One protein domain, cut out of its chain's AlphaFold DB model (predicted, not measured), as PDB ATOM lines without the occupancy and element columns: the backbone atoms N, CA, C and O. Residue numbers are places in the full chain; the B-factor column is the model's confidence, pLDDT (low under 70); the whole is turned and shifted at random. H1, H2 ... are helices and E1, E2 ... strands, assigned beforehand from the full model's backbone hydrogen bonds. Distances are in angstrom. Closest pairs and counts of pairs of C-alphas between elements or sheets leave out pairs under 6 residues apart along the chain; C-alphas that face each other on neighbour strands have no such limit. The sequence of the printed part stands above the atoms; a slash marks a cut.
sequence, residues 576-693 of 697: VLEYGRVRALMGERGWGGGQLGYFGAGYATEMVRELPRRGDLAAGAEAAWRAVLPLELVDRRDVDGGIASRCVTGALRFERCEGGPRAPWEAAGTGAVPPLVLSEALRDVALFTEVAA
ATOM      1  N   VAL A 576       3.105  13.029 -58.106       94.56
ATOM      2  CA  VAL A 576       3.556  11.630 -58.146       94.56
ATOM      3  C   VAL A 576       4.899  11.547 -58.867       94.56
ATOM      4  O   VAL A 576       5.037  12.024 -59.995       94.56
ATOM      5  N   LEU A 577       5.883  10.940 -58.209       94.88
ATOM      6  CA  LEU A 577       7.263  10.832 -58.660       94.88
ATOM      7  C   LEU A 577       7.732   9.373 -58.681       94.88
ATOM      8  O   LEU A 577       7.297   8.555 -57.870       94.88
ATOM      9  N   GLU A 578       8.682   9.065 -59.559       94.31
ATOM     10  CA  GLU A 578       9.459   7.825 -59.512       94.31
ATOM     11  C   GLU A 578      10.424   7.860 -58.317       94.31
ATOM     12  O   GLU A 578      11.370   8.658 -58.289       94.31
ATOM     13  N   TYR A 579      10.210   6.989 -57.325       92.75
ATOM     14  CA  TYR A 579      10.896   7.067 -56.033       92.75
ATOM     15  C   TYR A 579      12.415   6.894 -56.162       92.75
ATOM     16  O   TYR A 579      13.182   7.688 -55.614       92.75
ATOM     17  N   GLY A 580      12.868   5.901 -56.934       91.81
ATOM     18  CA  GLY A 580      14.300   5.663 -57.146       91.81
ATOM     19  C   GLY A 580      15.013   6.877 -57.751       91.81
ATOM     20  O   GLY A 580      16.110   7.239 -57.319       91.81
ATOM     21  N   ARG A 581      14.355   7.560 -58.697       94.25
ATOM     22  CA  ARG A 581      14.893   8.741 -59.378       94.25
ATOM     23  C   ARG A 581      14.911   9.965 -58.469       94.25
ATOM     24  O   ARG A 581      15.954  10.606 -58.350       94.25
ATOM     25  N   VAL A 582      13.805  10.269 -57.780       95.19
ATOM     26  CA  VAL A 582      13.775  11.400 -56.837       95.19
ATOM     27  C   VAL A 582      14.731  11.176 -55.664       95.19
ATOM     28  O   VAL A 582      15.413  12.112 -55.256       95.19
ATOM     29  N   ARG A 583      14.876   9.939 -55.168       94.44
ATOM     30  CA  ARG A 583      15.806   9.617 -54.077       94.44
ATOM     31  C   ARG A 583      17.263   9.852 -54.472       94.44
ATOM     32  O   ARG A 583      18.025  10.362 -53.650       94.44
ATOM     33  N   ALA A 584      17.643   9.512 -55.705       93.44
ATOM     34  CA  ALA A 584      18.976   9.801 -56.231       93.44
ATOM     35  C   ALA A 584      19.229  11.317 -56.318       93.44
ATOM     36  O   ALA A 584      20.208  11.801 -55.751       93.44
ATOM     37  N   LEU A 585      18.298  12.073 -56.919       94.56
ATOM     38  CA  LEU A 585      18.387  13.539 -57.025       94.56
ATOM     39  C   LEU A 585      18.465  14.223 -55.652       94.56
ATOM     40  O   LEU A 585      19.277  15.122 -55.440       94.56
ATOM     41  N   MET A 586      17.648  13.773 -54.699       94.94
ATOM     42  CA  MET A 586      17.671  14.243 -53.315       94.94
ATOM     43  C   MET A 586      19.034  14.006 -52.663       94.94
ATOM     44  O   MET A 586      19.594  14.926 -52.069       94.94
ATOM     45  N   GLY A 587      19.603  12.806 -52.819       91.31
ATOM     46  CA  GLY A 587      20.926  12.477 -52.289       91.31
ATOM     47  C   GLY A 587      22.036  13.367 -52.856       91.31
ATOM     48  O   GLY A 587      22.859  13.874 -52.094       91.31
ATOM     49  N   GLU A 588      22.024  13.621 -54.169       88.38
ATOM     50  CA  GLU A 588      22.985  14.512 -54.840       88.38
ATOM     51  C   GLU A 588      22.918  15.952 -54.322       88.38
ATOM     52  O   GLU A 588      23.941  16.628 -54.211       88.38
ATOM     53  N   ARG A 589      21.721  16.406 -53.940       88.75
ATOM     54  CA  ARG A 589      21.487  17.751 -53.402       88.75
ATOM     55  C   ARG A 589      21.497  17.823 -51.882       88.75
ATOM     56  O   ARG A 589      21.205  18.864 -51.309       88.75
ATOM     57  N   GLY A 590      21.881  16.738 -51.213       89.00
ATOM     58  CA  GLY A 590      22.031  16.681 -49.762       89.00
ATOM     59  C   GLY A 590      20.714  16.763 -48.988       89.00
ATOM     60  O   GLY A 590      20.724  17.217 -47.844       89.00
ATOM     61  N   TRP A 591      19.610  16.334 -49.602       94.44
ATOM     62  CA  TRP A 591      18.369  15.989 -48.916       94.44
ATOM     63  C   TRP A 591      18.500  14.581 -48.323       94.44
ATOM     64  O   TRP A 591      18.904  13.637 -49.005       94.44
ATOM     65  N   GLY A 592      18.152  14.426 -47.049       93.81
ATOM     66  CA  GLY A 592      18.243  13.162 -46.320       93.81
ATOM     67  C   GLY A 592      16.953  12.833 -45.583       93.81
ATOM     68  O   GLY A 592      16.196  13.718 -45.215       93.81
ATOM     69  N   GLY A 593      16.693  11.551 -45.359       92.38
ATOM     70  CA  GLY A 593      15.488  11.090 -44.675       92.38
ATOM     71  C   GLY A 593      15.413   9.570 -44.640       92.38
ATOM     72  O   GLY A 593      16.290   8.881 -45.184       92.38
ATOM     73  N   GLY A 594      14.355   9.051 -44.021       89.94
ATOM     74  CA  GLY A 594      14.029   7.628 -44.029       89.94
ATOM     75  C   GLY A 594      13.909   7.070 -45.449       89.94
ATOM     76  O   GLY A 594      13.747   7.806 -46.426       89.94
ATOM     77  N   GLN A 595      14.074   5.758 -45.579       90.12
ATOM     78  CA  GLN A 595      13.820   5.056 -46.833       90.12
ATOM     79  C   GLN A 595      12.341   4.672 -46.888       90.12
ATOM     80  O   GLN A 595      11.805   4.210 -45.882       90.12
ATOM     81  N   LEU A 596      11.704   4.846 -48.048       90.62
ATOM     82  CA  LEU A 596      10.360   4.332 -48.264       90.62
ATOM     83  C   LEU A 596      10.403   2.828 -48.539       90.62
ATOM     84  O   LEU A 596      11.324   2.325 -49.187       90.62
ATOM     85  N   GLY A 597       9.398   2.115 -48.050       89.00
ATOM     86  CA  GLY A 597       9.215   0.693 -48.291       89.00
ATOM     87  C   GLY A 597       8.066   0.097 -47.485       89.00
ATOM     88  O   GLY A 597       7.578   0.679 -46.520       89.00
ATOM     89  N   TYR A 598       7.659  -1.111 -47.865       84.38
ATOM     90  CA  TYR A 598       6.553  -1.846 -47.243       84.38
ATOM     91  C   TYR A 598       6.972  -2.563 -45.948       84.38
ATOM     92  O   TYR A 598       6.831  -3.777 -45.807       84.38
ATOM     93  N   PHE A 599       7.535  -1.810 -45.007       82.69
ATOM     94  CA  PHE A 599       7.874  -2.240 -43.649       82.69
ATOM     95  C   PHE A 599       7.272  -1.250 -42.644       82.69
ATOM     96  O   PHE A 599       6.886  -0.153 -43.031       82.69
ATOM     97  N   GLY A 600       7.187  -1.626 -41.362       78.19
ATOM     98  CA  GLY A 600       6.354  -0.960 -40.341       78.19
ATOM     99  C   GLY A 600       6.158   0.558 -40.489       78.19
ATOM    100  O   GLY A 600       5.034   1.001 -40.689       78.19
ATOM    101  N   ALA A 601       7.242   1.343 -40.445       79.06
ATOM    102  CA  ALA A 601       7.214   2.810 -40.564       79.06
ATOM    103  C   ALA A 601       7.757   3.348 -41.911       79.06
ATOM    104  O   ALA A 601       8.191   4.491 -41.985       79.06
ATOM    105  N   GLY A 602       7.797   2.523 -42.961       85.69
ATOM    106  CA  GLY A 602       8.385   2.864 -44.264       85.69
ATOM    107  C   GLY A 602       7.408   3.443 -45.292       85.69
ATOM    108  O   GLY A 602       7.829   3.799 -46.386       85.69
ATOM    109  N   TYR A 603       6.112   3.543 -44.985       90.31
ATOM    110  CA  TYR A 603       5.100   4.015 -45.943       90.31
ATOM    111  C   TYR A 603       5.170   5.519 -46.221       90.31
ATOM    112  O   TYR A 603       4.773   5.966 -47.295       90.31
ATOM    113  N   ALA A 604       5.708   6.286 -45.275       92.69
ATOM    114  CA  ALA A 604       5.927   7.713 -45.403       92.69
ATOM    115  C   ALA A 604       7.271   8.096 -44.784       92.69
ATOM    116  O   ALA A 604       7.749   7.465 -43.840       92.69
ATOM    117  N   THR A 605       7.888   9.144 -45.312       94.44
ATOM    118  CA  THR A 605       9.108   9.721 -44.756       94.44
ATOM    119  C   THR A 605       9.127  11.219 -44.976       94.44
ATOM    120  O   THR A 605       8.592  11.735 -45.952       94.44
ATOM    121  N   GLU A 606       9.840  11.920 -44.109       95.81
ATOM    122  CA  GLU A 606      10.186  13.312 -44.336       95.81
ATOM    123  C   GLU A 606      11.597  13.399 -44.899       95.81
ATOM    124  O   GLU A 606      12.553  12.875 -44.319       95.81
ATOM    125  N   MET A 607      11.717  14.030 -46.063       96.44
ATOM    126  CA  MET A 607      12.998  14.369 -46.660       96.44
ATOM    127  C   MET A 607      13.377  15.768 -46.209       96.44
ATOM    128  O   MET A 607      12.604  16.706 -46.359       96.44
ATOM    129  N   VAL A 608      14.568  15.909 -45.651       96.25
ATOM    130  CA  VAL A 608      15.020  17.119 -44.974       96.25
ATOM    131  C   VAL A 608      16.286  17.638 -45.631       96.25
ATOM    132  O   VAL A 608      17.217  16.875 -45.899       96.25
ATOM    133  N   ARG A 609      16.342  18.950 -45.836       93.81
ATOM    134  CA  ARG A 609      17.517  19.669 -46.319       93.81
ATOM    135  C   ARG A 609      17.784  20.876 -45.440       93.81
ATOM    136  O   ARG A 609      16.997  21.815 -45.418       93.81
ATOM    137  N   GLU A 610      18.901  20.855 -44.727       92.06
ATOM    138  CA  GLU A 610      19.396  22.027 -44.000       92.06
ATOM    139  C   GLU A 610      20.019  23.021 -44.991       92.06
ATOM    140  O   GLU A 610      20.800  22.619 -45.860       92.06
ATOM    141  N   LEU A 611      19.635  24.296 -44.886       88.94
ATOM    142  CA  LEU A 611      20.019  25.375 -45.799       88.94
ATOM    143  C   LEU A 611      20.449  26.623 -45.006       88.94
ATOM    144  O   LEU A 611      19.598  27.283 -44.411       88.94
ATOM    145  N   PRO A 612      21.742  26.983 -45.017       83.12
ATOM    146  CA  PRO A 612      22.847  26.152 -45.494       83.12
ATOM    147  C   PRO A 612      23.011  24.879 -44.669       83.12
ATOM    148  O   PRO A 612      22.458  24.757 -43.572       83.12
ATOM    149  N   ARG A 613      23.807  23.928 -45.172       80.62
ATOM    150  CA  ARG A 613      24.235  22.789 -44.348       80.62
ATOM    151  C   ARG A 613      24.775  23.299 -43.016       80.62
ATOM    152  O   ARG A 613      25.474  24.309 -42.966       80.62
ATOM    153  N   ARG A 614      24.524  22.569 -41.927       69.81
ATOM    154  CA  ARG A 614      24.956  22.998 -40.589       69.81
ATOM    155  C   ARG A 614      26.433  23.373 -40.487       69.81
ATOM    156  O   ARG A 614      26.777  24.313 -39.785       69.81
ATOM    157  N   GLY A 615      27.292  22.629 -41.183       68.69
ATOM    158  CA  GLY A 615      28.738  22.868 -41.236       68.69
ATOM    159  C   GLY A 615      29.159  24.041 -42.124       68.69
ATOM    160  O   GLY A 615      30.350  24.255 -42.292       68.69
ATOM    161  N   ASP A 616      28.211  24.774 -42.701       76.12
ATOM    162  CA  ASP A 616      28.426  25.940 -43.561       76.12
ATOM    163  C   ASP A 616      27.760  27.207 -43.001       76.12
ATOM    164  O   ASP A 616      27.918  28.292 -43.561       76.12
ATOM    165  N   LEU A 617      27.068  27.093 -41.861       74.62
ATOM    166  CA  LEU A 617      26.595  28.237 -41.089       74.62
ATOM    167  C   LEU A 617      27.792  28.998 -40.516       74.62
ATOM    168  O   LEU A 617      28.633  28.427 -39.821       74.62
ATOM    169  N   ALA A 618      27.847  30.301 -40.785       66.00
ATOM    170  CA  ALA A 618      28.842  31.176 -40.183       66.00
ATOM    171  C   ALA A 618      28.707  31.185 -38.649       66.00
ATOM    172  O   ALA A 618      27.599  31.122 -38.105       66.00
ATOM    173  N   ALA A 619      29.837  31.299 -37.950       60.91
ATOM    174  CA  ALA A 619      29.835  31.500 -36.507       60.91
ATOM    175  C   ALA A 619      29.030  32.768 -36.159       60.91
ATOM    176  O   ALA A 619      29.263  33.830 -36.733       60.91
ATOM    177  N   GLY A 620      28.063  32.641 -35.246       60.38
ATOM    178  CA  GLY A 620      27.159  33.734 -34.873       60.38
ATOM    179  C   GLY A 620      25.915  33.895 -35.755       60.38
ATOM    180  O   GLY A 620      25.198  34.875 -35.581       60.38
ATOM    181  N   ALA A 621      25.629  32.966 -36.677       70.00
ATOM    182  CA  ALA A 621      24.341  32.940 -37.371       70.00
ATOM    183  C   ALA A 621      23.176  32.847 -36.364       70.00
ATOM    184  O   ALA A 621      23.190  31.992 -35.477       70.00
ATOM    185  N   GLU A 622      22.170  33.713 -36.525       70.31
ATOM    186  CA  GLU A 622      21.037  33.838 -35.593       70.31
ATOM    187  C   GLU A 622      20.166  32.575 -35.554       70.31
ATOM    188  O   GLU A 622      19.710  32.166 -34.487       70.31
ATOM    189  N   ALA A 623      19.986  31.917 -36.705       82.12
ATOM    190  CA  ALA A 623      19.188  30.704 -36.818       82.12
ATOM    191  C   ALA A 623      19.691  29.759 -37.919       82.12
ATOM    192  O   ALA A 623      20.157  30.193 -38.976       82.12
ATOM    193  N   ALA A 624      19.530  28.455 -37.688       88.31
ATOM    194  CA  ALA A 624      19.632  27.436 -38.726       88.31
ATOM    195  C   ALA A 624      18.255  27.199 -39.359       88.31
ATOM    196  O   ALA A 624      17.238  27.227 -38.663       88.31
ATOM    197  N   TRP A 625      18.228  26.918 -40.659       91.75
ATOM    198  CA  TRP A 625      16.998  26.657 -41.404       91.75
ATOM    199  C   TRP A 625      17.039  25.284 -42.059       91.75
ATOM    200  O   TRP A 625      18.092  24.825 -42.508       91.75
ATOM    201  N   ARG A 626      15.880  24.632 -42.150       94.19
ATOM    202  CA  ARG A 626      15.719  23.432 -42.967       94.19
ATOM    203  C   ARG A 626      14.400  23.426 -43.715       94.19
ATOM    204  O   ARG A 626      13.372  23.860 -43.203       94.19
ATOM    205  N   ALA A 627      14.456  22.905 -44.927       95.44
ATOM    206  CA  ALA A 627      13.312  22.561 -45.741       95.44
ATOM    207  C   ALA A 627      12.940  21.094 -45.488       95.44
ATOM    208  O   ALA A 627      13.818  20.233 -45.393       95.44
ATOM    209  N   VAL A 628      11.647  20.813 -45.378       96.44
ATOM    210  CA  VAL A 628      11.106  19.473 -45.163       96.44
ATOM    211  C   VAL A 628      10.068  19.180 -46.241       96.44
ATOM    212  O   VAL A 628       9.100  19.920 -46.401       96.44
ATOM    213  N   LEU A 629      10.275  18.102 -46.991       96.62
ATOM    214  CA  LEU A 629       9.377  17.613 -48.027       96.62
ATOM    215  C   LEU A 629       8.889  16.211 -47.638       96.62
ATOM    216  O   LEU A 629       9.667  15.254 -47.709       96.62
ATOM    217  N   PRO A 630       7.625  16.063 -47.215       96.19
ATOM    218  CA  PRO A 630       7.039  14.752 -46.972       96.19
ATOM    219  C   PRO A 630       6.930  13.957 -48.275       96.19
ATOM    220  O   PRO A 630       6.585  14.517 -49.316       96.19
ATOM    221  N   LEU A 631       7.195  12.655 -48.213       95.56
ATOM    222  CA  LEU A 631       6.946  11.695 -49.283       95.56
ATOM    223  C   LEU A 631       6.136  10.522 -48.731       95.56
ATOM    224  O   LEU A 631       6.448  10.019 -47.651       95.56
ATOM    225  N   GLU A 632       5.163  10.049 -49.497       94.81
ATOM    226  CA  GLU A 632       4.331   8.891 -49.154       94.81
ATOM    227  C   GLU A 632       4.245   7.926 -50.337       94.81
ATOM    228  O   GLU A 632       4.239   8.361 -51.489       94.81
ATOM    229  N   LEU A 633       4.215   6.619 -50.081       92.19
ATOM    230  CA  LEU A 633       4.032   5.620 -51.134       92.19
ATOM    231  C   LEU A 633       2.641   5.716 -51.759       92.19
ATOM    232  O   LEU A 633       1.636   5.794 -51.062       92.19
ATOM    233  N   VAL A 634       2.598   5.663 -53.090       89.75
ATOM    234  CA  VAL A 634       1.334   5.660 -53.850       89.75
ATOM    235  C   VAL A 634       0.908   4.236 -54.187       89.75
ATOM    236  O   VAL A 634      -0.275   3.905 -54.131       89.75
ATOM    237  N   ASP A 635       1.876   3.388 -54.528       82.44
ATOM    238  CA  ASP A 635       1.610   2.029 -54.978       82.44
ATOM    239  C   ASP A 635       1.344   1.097 -53.789       82.44
ATOM    240  O   ASP A 635       1.916   1.237 -52.700       82.44
ATOM    241  N   ARG A 636       0.500   0.086 -54.005       76.00
ATOM    242  CA  ARG A 636       0.330  -1.017 -53.053       76.00
ATOM    243  C   ARG A 636       1.372  -2.106 -53.312       76.00
ATOM    244  O   ARG A 636       1.796  -2.306 -54.445       76.00
ATOM    245  N   ARG A 637       1.739  -2.840 -52.256       74.94
ATOM    246  CA  ARG A 637       2.795  -3.872 -52.273       74.94
ATOM    247  C   ARG A 637       2.601  -4.939 -53.358       74.94
ATOM    248  O   ARG A 637       3.571  -5.505 -53.851       74.94
ATOM    249  N   ASP A 638       1.354  -5.257 -53.676       72.50
ATOM    250  CA  ASP A 638       0.946  -6.235 -54.683       72.50
ATOM    251  C   ASP A 638       1.108  -5.729 -56.126       72.50
ATOM    252  O   ASP A 638       1.202  -6.542 -57.041       72.50
ATOM    253  N   VAL A 639       1.191  -4.412 -56.329       70.44
ATOM    254  CA  VAL A 639       1.262  -3.773 -57.652       70.44
ATOM    255  C   VAL A 639       2.703  -3.627 -58.147       70.44
ATOM    256  O   VAL A 639       2.956  -3.776 -59.339       70.44
ATOM    257  N   ASP A 640       3.662  -3.376 -57.255       69.06
ATOM    258  CA  ASP A 640       5.058  -3.081 -57.618       69.06
ATOM    259  C   ASP A 640       6.069  -4.154 -57.173       69.06
ATOM    260  O   ASP A 640       7.283  -3.937 -57.200       69.06
ATOM    261  N   GLY A 641       5.581  -5.311 -56.717       72.19
ATOM    262  CA  GLY A 641       6.426  -6.387 -56.194       72.19
ATOM    263  C   GLY A 641       7.119  -6.048 -54.868       72.19
ATOM    264  O   GLY A 641       8.050  -6.748 -54.469       72.19
ATOM    265  N   GLY A 642       6.685  -4.992 -54.174       75.00
ATOM    266  CA  GLY A 642       7.230  -4.559 -52.893       75.00
ATOM    267  C   GLY A 642       8.468  -3.659 -52.989       75.00
ATOM    268  O   GLY A 642       9.211  -3.566 -52.010       75.00
ATOM    269  N   ILE A 643       8.710  -3.027 -54.142       76.81
ATOM    270  CA  ILE A 643       9.953  -2.293 -54.454       76.81
ATOM    271  C   ILE A 643       9.872  -0.798 -54.078       76.81
ATOM    272  O   ILE A 643      10.907  -0.136 -54.003       76.81
ATOM    273  N   ALA A 644       8.679  -0.284 -53.756       83.00
ATOM    274  CA  ALA A 644       8.395   1.130 -53.517       83.00
ATOM    275  C   ALA A 644       8.723   1.986 -54.755       83.00
ATOM    276  O   ALA A 644       9.571   2.877 -54.707       83.00
ATOM    277  N   SER A 645       8.078   1.702 -55.893       89.06
ATOM    278  CA  SER A 645       8.406   2.350 -57.175       89.06
ATOM    279  C   SER A 645       8.024   3.825 -57.266       89.06
ATOM    280  O   SER A 645       8.747   4.602 -57.900       89.06
ATOM    281  N   ARG A 646       6.903   4.232 -56.660       92.81
ATOM    282  CA  ARG A 646       6.372   5.598 -56.765       92.81
ATOM    283  C   ARG A 646       6.006   6.186 -55.416       92.81
ATOM    284  O   ARG A 646       5.529   5.497 -54.514       92.81
ATOM    285  N   CYS A 647       6.174   7.498 -55.315       93.94
ATOM    286  CA  CYS A 647       5.769   8.272 -54.151       93.94
ATOM    287  C   CYS A 647       5.032   9.549 -54.554       93.94
ATOM    288  O   CYS A 647       5.257  10.081 -55.638       93.94
ATOM    289  N   VAL A 648       4.199  10.075 -53.665       95.31
ATOM    290  CA  VAL A 648       3.566  11.387 -53.784       95.31
ATOM    291  C   VAL A 648       4.229  12.364 -52.822       95.31
ATOM    292  O   VAL A 648       4.576  12.010 -51.696       95.31
ATOM    293  N   THR A 649       4.435  13.599 -53.270       95.69
ATOM    294  CA  THR A 649       4.985  14.673 -52.433       95.69
ATOM    295  C   THR A 649       3.906  15.307 -51.557       95.69
ATOM    296  O   THR A 649       2.847  15.666 -52.067       95.69
ATOM    297  N   GLY A 650       4.192  15.571 -50.287       94.00
ATOM    298  CA  GLY A 650       3.417  16.497 -49.460       94.00
ATOM    299  C   GLY A 650       3.740  17.965 -49.761       94.00
ATOM    300  O   GLY A 650       4.548  18.276 -50.640       94.00
ATOM    301  N   ALA A 651       3.114  18.877 -49.015       92.12
ATOM    302  CA  ALA A 651       3.469  20.293 -49.056       92.12
ATOM    303  C   ALA A 651       4.864  20.505 -48.447       92.12
ATOM    304  O   ALA A 651       5.175  19.973 -47.377       92.12
ATOM    305  N   LEU A 652       5.699  21.290 -49.129       94.56
ATOM    306  CA  LEU A 652       6.992  21.700 -48.591       94.56
ATOM    307  C   LEU A 652       6.757  22.556 -47.331       94.56
ATOM    308  O   LEU A 652       5.847  23.380 -47.269       94.56
ATOM    309  N   ARG A 653       7.566  22.352 -46.299       94.38
ATOM    310  CA  ARG A 653       7.497  23.119 -45.050       94.38
ATOM    311  C   ARG A 653       8.893  23.555 -44.633       94.38
ATOM    312  O   ARG A 653       9.882  22.944 -45.033       94.38
ATOM    313  N   PHE A 654       8.970  24.630 -43.862       94.69
ATOM    314  CA  PHE A 654      10.231  25.164 -43.364       94.69
ATOM    315  C   PHE A 654      10.244  25.119 -41.850       94.69
ATOM    316  O   PHE A 654       9.223  25.337 -41.197       94.69
ATOM    317  N   GLU A 655      11.416  24.843 -41.305       95.19
ATOM    318  CA  GLU A 655      11.647  24.862 -39.874       95.19
ATOM    319  C   GLU A 655      12.906  25.662 -39.553       95.19
ATOM    320  O   GLU A 655      13.861  25.707 -40.337       95.19
ATOM    321  N   ARG A 656      12.893  26.288 -38.380       92.94
ATOM    322  CA  ARG A 656      13.954  27.133 -37.844       92.94
ATOM    323  C   ARG A 656      14.458  26.551 -36.528       92.94
ATOM    324  O   ARG A 656      13.685  25.989 -35.762       92.94
ATOM    325  N   CYS A 657      15.750  26.685 -36.264       90.12
ATOM    326  CA  CYS A 657      16.367  26.279 -35.008       90.12
ATOM    327  C   CYS A 657      17.241  27.419 -34.470       90.12
ATOM    328  O   CYS A 657      18.155  27.882 -35.158       90.12
ATOM    329  N   GLU A 658      16.961  27.848 -33.238       85.19
ATOM    330  CA  GLU A 658      17.693  28.886 -32.502       85.19
ATOM    331  C   GLU A 658      18.286  28.284 -31.221       85.19
ATOM    332  O   GLU A 658      17.660  27.445 -30.582       85.19
ATOM    333  N   GLY A 659      19.495  28.687 -30.821       70.56
ATOM    334  CA  GLY A 659      20.127  28.176 -29.588       70.56
ATOM    335  C   GLY A 659      21.085  26.991 -29.776       70.56
ATOM    336  O   GLY A 659      21.481  26.338 -28.810       70.56
ATOM    337  N   GLY A 660      21.521  26.731 -31.011       68.38
ATOM    338  CA  GLY A 660      22.645  25.836 -31.294       68.38
ATOM    339  C   GLY A 660      22.269  24.363 -31.504       68.38
ATOM    340  O   GLY A 660      21.118  24.030 -31.777       68.38
ATOM    341  N   PRO A 661      23.242  23.429 -31.435       63.91
ATOM    342  CA  PRO A 661      23.085  22.144 -32.105       63.91
ATOM    343  C   PRO A 661      22.034  21.168 -31.549       63.91
ATOM    344  O   PRO A 661      21.701  20.174 -32.203       63.91
ATOM    345  N   ARG A 662      21.576  21.400 -30.320       71.12
ATOM    346  CA  ARG A 662      20.630  20.533 -29.601       71.12
ATOM    347  C   ARG A 662      19.261  21.179 -29.403       71.12
ATOM    348  O   ARG A 662      18.401  20.543 -28.803       71.12
ATOM    349  N   ALA A 663      19.083  22.414 -29.860       82.81
ATOM    350  CA  ALA A 663      17.799  23.077 -29.777       82.81
ATOM    351  C   ALA A 663      16.771  22.388 -30.697       82.81
ATOM    352  O   ALA A 663      17.156  21.784 -31.707       82.81
ATOM    353  N   PRO A 664      15.478  22.421 -30.333       89.56
ATOM    354  CA  PRO A 664      14.424  21.869 -31.172       89.56
ATOM    355  C   PRO A 664      14.304  22.644 -32.492       89.56
ATOM    356  O   PRO A 664      14.718  23.798 -32.605       89.56
ATOM    357  N   TRP A 665      13.747  21.976 -33.499       92.75
ATOM    358  CA  TRP A 665      13.325  22.611 -34.744       92.75
ATOM    359  C   TRP A 665      11.864  23.029 -34.612       92.75
ATOM    360  O   TRP A 665      11.027  22.223 -34.205       92.75
ATOM    361  N   GLU A 666      11.564  24.271 -34.971       94.00
ATOM    362  CA  GLU A 666      10.232  24.861 -34.885       94.00
ATOM    363  C   GLU A 666       9.713  25.199 -36.280       94.00
ATOM    364  O   GLU A 666      10.468  25.664 -37.132       94.00
ATOM    365  N   ALA A 667       8.422  24.977 -36.526       93.94
ATOM    366  CA  ALA A 667       7.801  25.318 -37.801       93.94
ATOM    367  C   ALA A 667       7.847  26.831 -38.054       93.94
ATOM    368  O   ALA A 667       7.523  27.631 -37.177       93.94
ATOM    369  N   ALA A 668       8.208  27.220 -39.276       91.75
ATOM    370  CA  ALA A 668       8.309  28.609 -39.690       91.75
ATOM    371  C   ALA A 668       7.397  28.896 -40.888       91.75
ATOM    372  O   ALA A 668       7.345  28.138 -41.860       91.75
ATOM    373  N   GLY A 669       6.687  30.025 -40.827       87.06
ATOM    374  CA  GLY A 669       5.912  30.530 -41.956       87.06
ATOM    375  C   GLY A 669       6.825  30.979 -43.097       87.06
ATOM    376  O   GLY A 669       7.917  31.494 -42.866       87.06
ATOM    377  N   THR A 670       6.361  30.836 -44.337       83.00
ATOM    378  CA  THR A 670       7.139  31.145 -45.552       83.00
ATOM    379  C   THR A 670       7.642  32.586 -45.604       83.00
ATOM    380  O   THR A 670       8.743  32.820 -46.089       83.00
ATOM    381  N   GLY A 671       6.883  33.540 -45.053       84.88
ATOM    382  CA  GLY A 671       7.281  34.949 -44.971       84.88
ATOM    383  C   GLY A 671       8.449  35.233 -44.017       84.88
ATOM    384  O   GLY A 671       9.084  36.272 -44.146       84.88
ATOM    385  N   ALA A 672       8.754  34.322 -43.086       88.38
ATOM    386  CA  ALA A 672       9.904  34.438 -42.186       88.38
ATOM    387  C   ALA A 672      11.173  33.776 -42.753       88.38
ATOM    388  O   ALA A 672      12.259  33.970 -42.210       88.38
ATOM    389  N   VAL A 673      11.048  32.980 -43.822       90.12
ATOM    390  CA  VAL A 673      12.168  32.247 -44.421       90.12
ATOM    391  C   VAL A 673      13.053  33.220 -45.209       90.12
ATOM    392  O   VAL A 673      12.541  33.949 -46.061       90.12
ATOM    393  N   PRO A 674      14.385  33.222 -45.001       89.94
ATOM    394  CA  PRO A 674      15.289  34.055 -45.784       89.94
ATOM    395  C   PRO A 674      15.120  33.804 -47.292       89.94
ATOM    396  O   PRO A 674      15.078  32.638 -47.701       89.94
ATOM    397  N   PRO A 675      15.102  34.845 -48.149       89.75
ATOM    398  CA  PRO A 675      14.868  34.682 -49.588       89.75
ATOM    399  C   PRO A 675      15.804  33.677 -50.269       89.75
ATOM    400  O   PRO A 675      15.380  32.934 -51.150       89.75
ATOM    401  N   LEU A 676      17.068  33.618 -49.834       89.31
ATOM    402  CA  LEU A 676      18.039  32.640 -50.320       89.31
ATOM    403  C   LEU A 676      17.618  31.204 -49.972       89.31
ATOM    404  O   LEU A 676      17.540  30.366 -50.859       89.31
ATOM    405  N   VAL A 677      17.266  30.935 -48.710       91.38
ATOM    406  CA  VAL A 677      16.798  29.612 -48.255       91.38
ATOM    407  C   VAL A 677      15.536  29.189 -49.006       91.38
ATOM    408  O   VAL A 677      15.452  28.058 -49.484       91.38
ATOM    409  N   LEU A 678      14.572  30.105 -49.143       92.12
ATOM    410  CA  LEU A 678      13.321  29.857 -49.855       92.12
ATOM    411  C   LEU A 678      13.577  29.516 -51.328       92.12
ATOM    412  O   LEU A 678      13.086  28.500 -51.820       92.12
ATOM    413  N   SER A 679      14.365  30.344 -52.020       92.56
ATOM    414  CA  SER A 679      14.662  30.167 -53.442       92.56
ATOM    415  C   SER A 679      15.388  28.852 -53.715       92.56
ATOM    416  O   SER A 679      15.052  28.156 -54.671       92.56
ATOM    417  N   GLU A 680      16.344  28.482 -52.866       93.69
ATOM    418  CA  GLU A 680      17.122  27.253 -53.014       93.69
ATOM    419  C   GLU A 680      16.289  25.992 -52.760       93.69
ATOM    420  O   GLU A 680      16.344  25.043 -53.544       93.69
ATOM    421  N   ALA A 681      15.437  26.001 -51.732       93.94
ATOM    422  CA  ALA A 681      14.524  24.891 -51.474       93.94
ATOM    423  C   ALA A 681      13.503  24.705 -52.609       93.94
ATOM    424  O   ALA A 681      13.262  23.580 -53.049       93.94
ATOM    425  N   LEU A 682      12.916  25.799 -53.110       93.44
ATOM    426  CA  LEU A 682      11.948  25.747 -54.209       93.44
ATOM    427  C   LEU A 682      12.587  25.278 -55.514       93.44
ATOM    428  O   LEU A 682      11.980  24.485 -56.233       93.44
ATOM    429  N   ARG A 683      13.822  25.701 -55.794       93.06
ATOM    430  CA  ARG A 683      14.598  25.233 -56.945       93.06
ATOM    431  C   ARG A 683      14.828  23.722 -56.912       93.06
ATOM    432  O   ARG A 683      14.751  23.059 -57.948       93.06
ATOM    433  N   ASP A 684      15.110  23.171 -55.737       94.00
ATOM    434  CA  ASP A 684      15.266  21.728 -55.565       94.00
ATOM    435  C   ASP A 684      13.961  20.978 -55.797       94.00
ATOM    436  O   ASP A 684      13.927  20.046 -56.602       94.00
ATOM    437  N   VAL A 685      12.875  21.430 -55.169       93.62
ATOM    438  CA  VAL A 685      11.554  20.820 -55.352       93.62
ATOM    439  C   VAL A 685      11.100  20.905 -56.809       93.62
ATOM    440  O   VAL A 685      10.623  19.905 -57.341       93.62
ATOM    441  N   ALA A 686      11.303  22.041 -57.480       92.38
ATOM    442  CA  ALA A 686      10.983  22.202 -58.895       92.38
ATOM    443  C   ALA A 686      11.712  21.159 -59.752       92.38
ATOM    444  O   ALA A 686      11.055  20.435 -60.502       92.38
ATOM    445  N   LEU A 687      13.029  20.989 -59.554       92.19
ATOM    446  CA  LEU A 687      13.795  19.948 -60.244       92.19
ATOM    447  C   LEU A 687      13.214  18.555 -59.970       92.19
ATOM    448  O   LEU A 687      13.040  17.776 -60.904       92.19
ATOM    449  N   PHE A 688      12.932  18.222 -58.708       94.56
ATOM    450  CA  PHE A 688      12.388  16.908 -58.357       94.56
ATOM    451  C   PHE A 688      11.078  16.645 -59.096       94.56
ATOM    452  O   PHE A 688      10.906  15.576 -59.680       94.56
ATOM    453  N   THR A 689      10.187  17.637 -59.125       91.75
ATOM    454  CA  THR A 689       8.883  17.518 -59.784       91.75
ATOM    455  C   THR A 689       8.948  17.526 -61.304       91.75
ATOM    456  O   THR A 689       8.050  16.982 -61.928       91.75
ATOM    457  N   GLU A 690       9.981  18.111 -61.907       90.94
ATOM    458  CA  GLU A 690      10.160  18.137 -63.362       90.94
ATOM    459  C   GLU A 690      10.861  16.868 -63.864       90.94
ATOM    460  O   GLU A 690      10.438  16.247 -64.835       90.94
ATOM    461  N   VAL A 691      11.928  16.451 -63.180       92.81
ATOM    462  CA  VAL A 691      12.802  15.366 -63.637       92.81
ATOM    463  C   VAL A 691      12.285  14.001 -63.205       92.81
ATOM    464  O   VAL A 691      12.433  13.043 -63.957       92.81
ATOM    465  N   ALA A 692      11.709  13.879 -62.008       93.62
ATOM    466  CA  ALA A 692      11.242  12.600 -61.479       93.62
ATOM    467  C   ALA A 692       9.727  12.399 -61.611       93.62
ATOM    468  O   ALA A 692       9.219  11.440 -61.036       93.62
ATOM    469  N   ALA A 693       9.013  13.265 -62.341       90.75
ATOM    470  CA  ALA A 693       7.588  13.091 -62.606       90.75
ATOM    471  C   ALA A 693       7.306  11.692 -63.163       90.75
ATOM    472  O   ALA A 693       7.889  11.289 -64.172       90.75
TER     473      ALA A 693
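This is residues 576 to 693 of the 697 residues of the protein "DUF4132 domain-containing protein" of Streptomyces sp. CB03238 (UniProt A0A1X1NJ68). A narrow, strongly twisted sheet has the long strand E3 running through it, with E2 along one side and, on the other side, E4 towards one end and E5 towards the other; E1 pairs on beyond E4 and E6 beyond E5. H2 runs lengthwise over E3, the shorter H1 sits beside the sheet and meets the last part of H2, and the loops 611 to 623 and 634 to 645 reach out at opposite ends. The printed part has 118 residues, with elements in the order E1 H1 E2 E3 E4 E5 E6 H2, class mixed. The sheet is branched and its neighbour pairs are antiparallel. The whole is compact by its radius of gyration of the C-alphas, 15.3 A, yet elongated, spanning 51 by 29 by 24 A.

E1, residues 576 to 578, is an edge strand antiparallel to E4, residues 646 to 649, with N 577 and O 647 2.8 A apart. H1, residues 579 to 588, is on the sheet at a height of 5.8 A, only just over none of its strands, with 2 of its C-alphas falling on E1. Its closest C-alphas to E4 are those of Tyr 579 and Arg 646, 4.8 A apart. E2, residues 604 to 610, and E3, residues 624 to 633, form a hairpin, with N 607 and O 629 2.9 A apart. E2, E3 and E4 are a meander, each strand the antiparallel neighbour of the one before; N 648 and O 632 are 2.8 A apart. The pairing of E3 is staggered: E5, residues 653 to 657, pairs with its residues 624 to 628, with N 628 and O 653 2.8 A apart. E5 and E6, residues 666 to 668, form a hairpin, with N 656 and O 666 2.8 A apart. H2, residues 675 to 691, lies over E3 and runs along the strands, at 19 degrees to E3 on the local plane and a height of 8.9 A; the closest C-alphas are those of Ala 627 and Ala 681, 6.3 A apart. H2 touches H1 with residues 688 to 691 alone, the closest C-alphas being those of Val 582 and Phe 688, 5.9 A apart; they run opposite ways at a tilt of 37 degrees, only just steep. In H1 and H2 every O i to N i+4 pair is within hydrogen-bond range.

E1 begins at C-alpha 576 (3.556, 11.630, -58.146). H1 is 14.2 A long, E2 19.7 A and E3 29.6 A, from C-alpha 624 (19.632, 27.436, -38.726). E4 and E5 measure 10.2 A and 13.8 A. H2 is 24.0 A long and ends at C-alpha 691 (12.802, 15.366, -63.637).

The C-alphas of Gly 620 and Asp 638, the two farthest apart, are 51.7 A apart. The printed part has no cut. The links H1 to E2, E2 to E3 and E3 to E4 are long. The mean pLDDT of the printed part is 87.5; residues 614 to 615, 618 to 620, 640 and 660 to 661 are under 70.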